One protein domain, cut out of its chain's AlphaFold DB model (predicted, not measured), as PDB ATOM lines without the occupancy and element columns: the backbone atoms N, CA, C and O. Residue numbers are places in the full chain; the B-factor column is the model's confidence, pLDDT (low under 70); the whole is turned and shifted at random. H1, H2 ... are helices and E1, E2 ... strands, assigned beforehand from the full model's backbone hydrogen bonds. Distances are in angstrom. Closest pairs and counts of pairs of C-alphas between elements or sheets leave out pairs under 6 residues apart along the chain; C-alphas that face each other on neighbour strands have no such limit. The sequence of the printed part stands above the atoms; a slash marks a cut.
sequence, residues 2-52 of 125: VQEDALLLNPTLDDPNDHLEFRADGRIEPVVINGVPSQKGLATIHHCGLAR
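AT A GLANCE: This is residues 2 to 52 of the 125 residues of an uncharacterized protein of Stenotrophomonas sp. BIIR7 (UniProt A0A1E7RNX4). With little regular structure, this is a small two-stranded hairpin, E1 and E2, with one helix, H1, packed chiefly on E2. A long opening stretch and the hairpin's turn reach to opposite ends of the longest axis. The printed part has 51 residues with two named strands, then one named helix; the antiparallel sheet has the order E1, E2. The class is mixed, with 16 residues in named elements; the whole is compact, radius of gyration of the C-alphas 11.1 A, yet elongated, spanning 40 by 25 by 19 A.

HOW THE PARTS SIT: Look first at E1, residues 20 to 22, and E2, residues 28 to 30, antiparallel at 150 degrees; N 21 and O 29 are within hydrogen-bond range at 2.8 A. Next find H1, residues 39 to 48: its closest C-alphas to E2 are those of Gly 41 and Pro 30, 4.6 A apart. In H1 every O i to N i+4 pair is within hydrogen-bond range.

IN THESE COORDINATES: Find C-alpha 20, where E1 begins, at (289.506, 238.078, 222.132); E1 measures 6.4 A and E2 7.0 A. H1 runs 13.8 A to C-alpha 48 at (296.690, 239.088, 232.273).

THE WHOLE: The farthest C-alphas, Val 2 and Asp 25, are 40.2 A apart. The printed part has no cut; residues 2 to 19 hold no named element, and residue 2 alone is under pLDDT 70.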
ATOM      1  N   VAL A   2     291.628 264.621 232.983       60.94
ATOM      2  CA  VAL A   2     291.877 263.403 232.201       60.94
ATOM      3  C   VAL A   2     290.924 262.350 232.756       60.94
ATOM      4  O   VAL A   2     290.906 262.137 233.965       60.94
ATOM      5  N   GLN A   3     290.073 261.794 231.904       74.50
ATOM      6  CA  GLN A   3     289.186 260.697 232.269       74.50
ATOM      7  C   GLN A   3     289.962 259.400 232.037       74.50
ATOM      8  O   GLN A   3     290.511 259.203 230.956       74.50
ATOM      9  N   GLU A   4     290.094 258.575 233.073       74.25
ATOM     10  CA  GLU A   4     290.712 257.258 232.936       74.25
ATOM     11  C   GLU A   4     289.712 256.310 232.273       74.25
ATOM     12  O   GLU A   4     288.588 256.154 232.754       74.25
ATOM     13  N   ASP A   5     290.124 255.683 231.174       76.69
ATOM     14  CA  ASP A   5     289.324 254.677 230.480       76.69
ATOM     15  C   ASP A   5     289.675 253.273 230.980       76.69
ATOM     16  O   ASP A   5     290.846 252.891 231.085       76.69
ATOM     17  N   ALA A   6     288.647 252.470 231.267       83.19
ATOM     18  CA  ALA A   6     288.812 251.076 231.663       83.19
ATOM     19  C   ALA A   6     289.333 250.244 230.479       83.19
ATOM     20  O   ALA A   6     288.587 249.873 229.571       83.19
ATOM     21  N   LEU A   7     290.637 249.966 230.498       89.06
ATOM     22  CA  LEU A   7     291.342 249.320 229.393       89.06
ATOM     23  C   LEU A   7     291.258 247.784 229.424       89.06
ATOM     24  O   LEU A   7     291.395 247.142 228.389       89.06
ATOM     25  N   LEU A   8     291.043 247.176 230.593       93.94
ATOM     26  CA  LEU A   8     290.894 245.722 230.704       93.94
ATOM     27  C   LEU A   8     289.461 245.293 230.404       93.94
ATOM     28  O   LEU A   8     288.505 246.001 230.723       93.94
ATOM     29  N   LEU A   9     289.332 244.107 229.819       94.06
ATOM     30  CA  LEU A   9     288.047 243.481 229.566       94.06
ATOM     31  C   LEU A   9     287.372 243.126 230.888       94.06
ATOM     32  O   LEU A   9     287.962 242.452 231.737       94.06
ATOM     33  N   ASN A  10     286.132 243.568 231.050       92.50
ATOM     34  CA  ASN A  10     285.293 243.182 232.165       92.50
ATOM     35  C   ASN A  10     284.263 242.156 231.677       92.50
ATOM     36  O   ASN A  10     283.276 242.555 231.070       92.50
ATOM     37  N   PRO A  11     284.424 240.856 231.970       87.56
ATOM     38  CA  PRO A  11     283.543 239.814 231.443       87.56
ATOM     39  C   PRO A  11     282.100 239.877 231.976       87.56
ATOM     40  O   PRO A  11     281.264 239.093 231.539       87.56
ATOM     41  N   THR A  12     281.787 240.767 232.928       92.25
ATOM     42  CA  THR A  12     280.400 241.016 233.359       92.25
ATOM     43  C   THR A  12     279.701 242.112 232.556       92.25
ATOM     44  O   THR A  12     278.485 242.253 232.672       92.25
ATOM     45  N   LEU A  13     280.450 242.890 231.767       92.81
ATOM     46  CA  LEU A  13     279.950 244.034 230.994       92.81
ATOM     47  C   LEU A  13     280.278 243.933 229.498       92.81
ATOM     48  O   LEU A  13     279.473 244.351 228.672       92.81
ATOM     49  N   ASP A  14     281.457 243.415 229.167       92.94
ATOM     50  CA  ASP A  14     281.975 243.249 227.814       92.94
ATOM     51  C   ASP A  14     281.745 241.805 227.347       92.94
ATOM     52  O   ASP A  14     282.007 240.867 228.107       92.94
ATOM     53  N   ASP A  15     281.332 241.610 226.091       92.38
ATOM     54  CA  ASP A  15     281.389 240.289 225.461       92.38
ATOM     55  C   ASP A  15     282.858 239.966 225.123       92.38
ATOM     56  O   ASP A  15     283.493 240.696 224.352       92.38
ATOM     57  N   PRO A  16     283.450 238.888 225.676       91.56
ATOM     58  CA  PRO A  16     284.813 238.499 225.340       91.56
ATOM     59  C   PRO A  16     285.040 238.276 223.842       91.56
ATOM     60  O   PRO A  16     286.145 238.539 223.363       91.56
ATOM     61  N   ASN A  17     284.020 237.832 223.102       92.00
ATOM     62  CA  ASN A  17     284.129 237.524 221.675       92.00
ATOM     63  C   ASN A  17     284.297 238.773 220.798       92.00
ATOM     64  O   ASN A  17     284.792 238.660 219.680       92.00
ATOM     65  N   ASP A  18     283.972 239.965 221.307       94.62
ATOM     66  CA  ASP A  18     284.208 241.236 220.607       94.62
ATOM     67  C   ASP A  18     285.676 241.689 220.688       94.62
ATOM     68  O   ASP A  18     286.109 242.635 220.021       94.62
ATOM     69  N   HIS A  19     286.470 241.035 221.537       95.62
ATOM     70  CA  HIS A  19     287.787 241.519 221.933       95.62
ATOM     71  C   HIS A  19     288.886 240.463 221.847       95.62
ATOM     72  O   HIS A  19     290.037 240.818 221.580       95.62
ATOM     73  N   LEU A  20     288.564 239.190 222.075       95.50
ATOM     74  CA  LEU A  20     289.506 238.078 222.132       95.50
ATOM     75  C   LEU A  20     289.103 236.974 221.153       95.50
ATOM     76  O   LEU A  20     287.990 236.462 221.191       95.50
ATOM     77  N   GLU A  21     290.050 236.567 220.317       93.88
ATOM     78  CA  GLU A  21     289.939 235.405 219.449       93.88
ATOM     79  C   GLU A  21     290.740 234.243 220.049       93.88
ATOM     80  O   GLU A  21     291.963 234.321 220.218       93.88
ATOM     81  N   PHE A  22     290.045 233.149 220.365       89.19
ATOM     82  CA  PHE A  22     290.650 231.906 220.835       89.19
ATOM     83  C   PHE A  22     290.924 230.999 219.640       89.19
ATOM     84  O   PHE A  22     290.009 230.527 218.969       89.19
ATOM     85  N   ARG A  23     292.200 230.744 219.364       88.50
ATOM     86  CA  ARG A  23     292.617 229.878 218.265       88.50
ATOM     87  C   ARG A  23     292.590 228.419 218.705       88.50
ATOM     88  O   ARG A  23     292.948 228.087 219.838       88.50
ATOM     89  N   ALA A  24     292.270 227.531 217.766       79.50
ATOM     90  CA  ALA A  24     292.242 226.091 218.007       79.50
ATOM     91  C   ALA A  24     293.596 225.528 218.479       79.50
ATOM     92  O   ALA A  24     293.624 224.479 219.113       79.50
ATOM     93  N   ASP A  25     294.721 226.196 218.195       80.69
ATOM     94  CA  ASP A  25     296.067 225.813 218.647       80.69
ATOM     95  C   ASP A  25     296.390 226.245 220.094       80.69
ATOM     96  O   ASP A  25     297.476 225.959 220.605       80.69
ATOM     97  N   GLY A  26     295.446 226.898 220.777       84.69
ATOM     98  CA  GLY A  26     295.618 227.434 222.122       84.69
ATOM     99  C   GLY A  26     296.232 228.835 222.155       84.69
ATOM    100  O   GLY A  26     296.571 229.320 223.239       84.69
ATOM    101  N   ARG A  27     296.407 229.516 221.019       90.38
ATOM    102  CA  ARG A  27     296.764 230.942 221.003       90.38
ATOM    103  C   ARG A  27     295.539 231.807 221.303       90.38
ATOM    104  O   ARG A  27     294.403 231.412 221.069       90.38
ATOM    105  N   ILE A  28     295.798 232.987 221.859       92.75
ATOM    106  CA  ILE A  28     294.784 234.015 222.103       92.75
ATOM    107  C   ILE A  28     295.286 235.282 221.428       92.75
ATOM    108  O   ILE A  28     296.427 235.690 221.659       92.75
ATOM    109  N   GLU A  29     294.451 235.869 220.583       95.44
ATOM    110  CA  GLU A  29     294.757 237.064 219.799       95.44
ATOM    111  C   GLU A  29     293.678 238.128 220.032       95.44
ATOM    112  O   GLU A  29     292.549 237.788 220.381       95.44
ATOM    113  N   PRO A  30     293.993 239.426 219.903       97.00
ATOM    114  CA  PRO A  30     292.959 240.449 219.923       97.00
ATOM    115  C   PRO A  30     292.119 240.351 218.644       97.00
ATOM    116  O   PRO A  30     292.667 240.213 217.550       97.00
ATOM    117  N   VAL A  31     290.802 240.489 218.768       96.94
ATOM    118  CA  VAL A  31     289.910 240.601 217.604       96.94
ATOM    119  C   VAL A  31     290.277 241.847 216.798       96.94
ATOM    120  O   VAL A  31     290.579 242.899 217.367       96.94
ATOM    121  N   VAL A  32     290.256 241.736 215.470       96.94
ATOM    122  CA  VAL A  32     290.537 242.841 214.546       96.94
ATOM    123  C   VAL A  32     289.226 243.361 213.962       96.94
ATOM    124  O   VAL A  32     288.542 242.651 213.233       96.94
ATOM    125  N   ILE A  33     288.897 244.622 214.244       89.88
ATOM    126  CA  ILE A  33     287.673 245.290 213.787       89.88
ATOM    127  C   ILE A  33     288.079 246.389 212.808       89.88
ATOM    128  O   ILE A  33     288.833 247.294 213.161       89.88
ATOM    129  N   ASN A  34     287.613 246.310 211.557       92.81
ATOM    130  CA  ASN A  34     287.977 247.251 210.485       92.81
ATOM    131  C   ASN A  34     289.502 247.429 210.312       92.81
ATOM    132  O   ASN A  34     289.992 248.532 210.082       92.81
ATOM    133  N   GLY A  35     290.265 246.341 210.462       94.81
ATOM    134  CA  GLY A  35     291.728 246.350 210.354       94.81
ATOM    135  C   GLY A  35     292.470 246.839 211.602       94.81
ATOM    136  O   GLY A  35     293.699 246.841 211.603       94.81
ATOM    137  N   VAL A  36     291.762 247.211 212.676       95.94
ATOM    138  CA  VAL A  36     292.362 247.674 213.934       95.94
ATOM    139  C   VAL A  36     292.157 246.626 215.036       95.94
ATOM    140  O   VAL A  36     291.019 246.235 215.294       95.94
ATOM    141  N   PRO A  37     293.223 246.164 215.717       96.50
ATOM    142  CA  PRO A  37     293.084 245.277 216.867       96.50
ATOM    143  C   PRO A  37     292.325 245.940 218.018       96.50
ATOM    144  O   PRO A  37     292.537 247.118 218.327       96.50
ATOM    145  N   SER A  38     291.494 245.165 218.708       96.00
ATOM    146  CA  SER A  38     290.796 245.619 219.904       96.00
ATOM    147  C   SER A  38     291.786 246.065 220.983       96.00
ATOM    148  O   SER A  38     292.611 245.278 221.449       96.00
ATOM    149  N   GLN A  39     291.672 247.322 221.423       94.56
ATOM    150  CA  GLN A  39     292.518 247.873 222.489       94.56
ATOM    151  C   GLN A  39     292.308 247.138 223.817       94.56
ATOM    152  O   GLN A  39     293.281 246.789 224.486       94.56
ATOM    153  N   LYS A  40     291.050 246.810 224.152       94.88
ATOM    154  CA  LYS A  40     290.730 245.992 225.329       94.88
ATOM    155  C   LYS A  40     291.314 244.587 225.227       94.88
ATOM    156  O   LYS A  40     291.887 244.090 226.196       94.88
ATOM    157  N   GLY A  41     291.224 243.965 224.048       95.94
ATOM    158  CA  GLY A  41     291.836 242.663 223.781       95.94
ATOM    159  C   GLY A  41     293.353 242.684 223.984       95.94
ATOM    160  O   GLY A  41     293.887 241.886 224.753       95.94
ATOM    161  N   LEU A  42     294.041 243.650 223.364       96.00
ATOM    162  CA  LEU A  42     295.490 243.842 223.495       96.00
ATOM    163  C   LEU A  42     295.919 244.011 224.955       96.00
ATOM    164  O   LEU A  42     296.812 243.304 225.429       96.00
ATOM    165  N   ALA A  43     295.267 244.922 225.675       95.50
ATOM    166  CA  ALA A  43     295.593 245.199 227.064       95.50
ATOM    167  C   ALA A  43     295.336 243.991 227.967       95.50
ATOM    168  O   ALA A  43     296.184 243.646 228.789       95.50
ATOM    169  N   THR A  44     294.212 243.300 227.778       96.25
ATOM    170  CA  THR A  44     293.872 242.099 228.551       96.25
ATOM    171  C   THR A  44     294.887 240.986 228.311       96.25
ATOM    172  O   THR A  44     295.404 240.408 229.265       96.25
ATOM    173  N   ILE A  45     295.258 240.724 227.054       95.94
ATOM    174  CA  ILE A  45     296.281 239.724 226.719       95.94
ATOM    175  C   ILE A  45     297.617 240.060 227.387       95.94
ATOM    176  O   ILE A  45     298.243 239.174 227.978       95.94
ATOM    177  N   HIS A  46     298.039 241.323 227.317       94.88
ATOM    178  CA  HIS A  46     299.300 241.784 227.888       94.88
ATOM    179  C   HIS A  46     299.307 241.695 229.422       94.88
ATOM    180  O   HIS A  46     300.144 241.001 230.002       94.88
ATOM    181  N   HIS A  47     298.353 242.347 230.088       94.31
ATOM    182  CA  HIS A  47     298.346 242.483 231.545       94.31
ATOM    183  C   HIS A  47     297.959 241.187 232.264       94.31
ATOM    184  O   HIS A  47     298.571 240.851 233.278       94.31
ATOM    185  N   CYS A  48     297.020 240.405 231.722       93.06
ATOM    186  CA  CYS A  48     296.690 239.088 232.273       93.06
ATOM    187  C   CYS A  48     297.688 238.003 231.833       93.06
ATOM    188  O   CYS A  48     297.656 236.889 232.348       93.06
ATOM    189  N   GLY A  49     298.605 238.306 230.906       93.31
ATOM    190  CA  GLY A  49     299.638 237.368 230.474       93.31
ATOM    191  C   GLY A  49     299.110 236.181 229.672       93.31
ATOM    192  O   GLY A  49     299.675 235.089 229.745       93.31
ATOM    193  N   LEU A  50     298.036 236.376 228.906       92.56
ATOM    194  CA  LEU A  50     297.334 235.293 228.211       92.56
ATOM    195  C   LEU A  50     298.152 234.668 227.069       92.56
ATOM    196  O   LEU A  50     297.847 233.549 226.652       92.56
ATOM    197  N   ALA A  51     299.196 235.356 226.595       92.06
ATOM    198  CA  ALA A  51     300.070 234.933 225.498       92.06
ATOM    199  C   ALA A  51     301.541 234.710 225.918       92.06
ATOM    200  O   ALA A  51     302.451 234.845 225.101       92.06
ATOM    201  N   ARG A  52     301.807 234.371 227.189       93.62
ATOM    202  CA  ARG A  52     303.165 233.999 227.641       93.62
ATOM    203  C   ARG A  52     303.602 232.665 227.024       93.62
ATOM    204  O   ARG A  52     302.798 231.740 226.923       93.62
TER     205      ARG A  52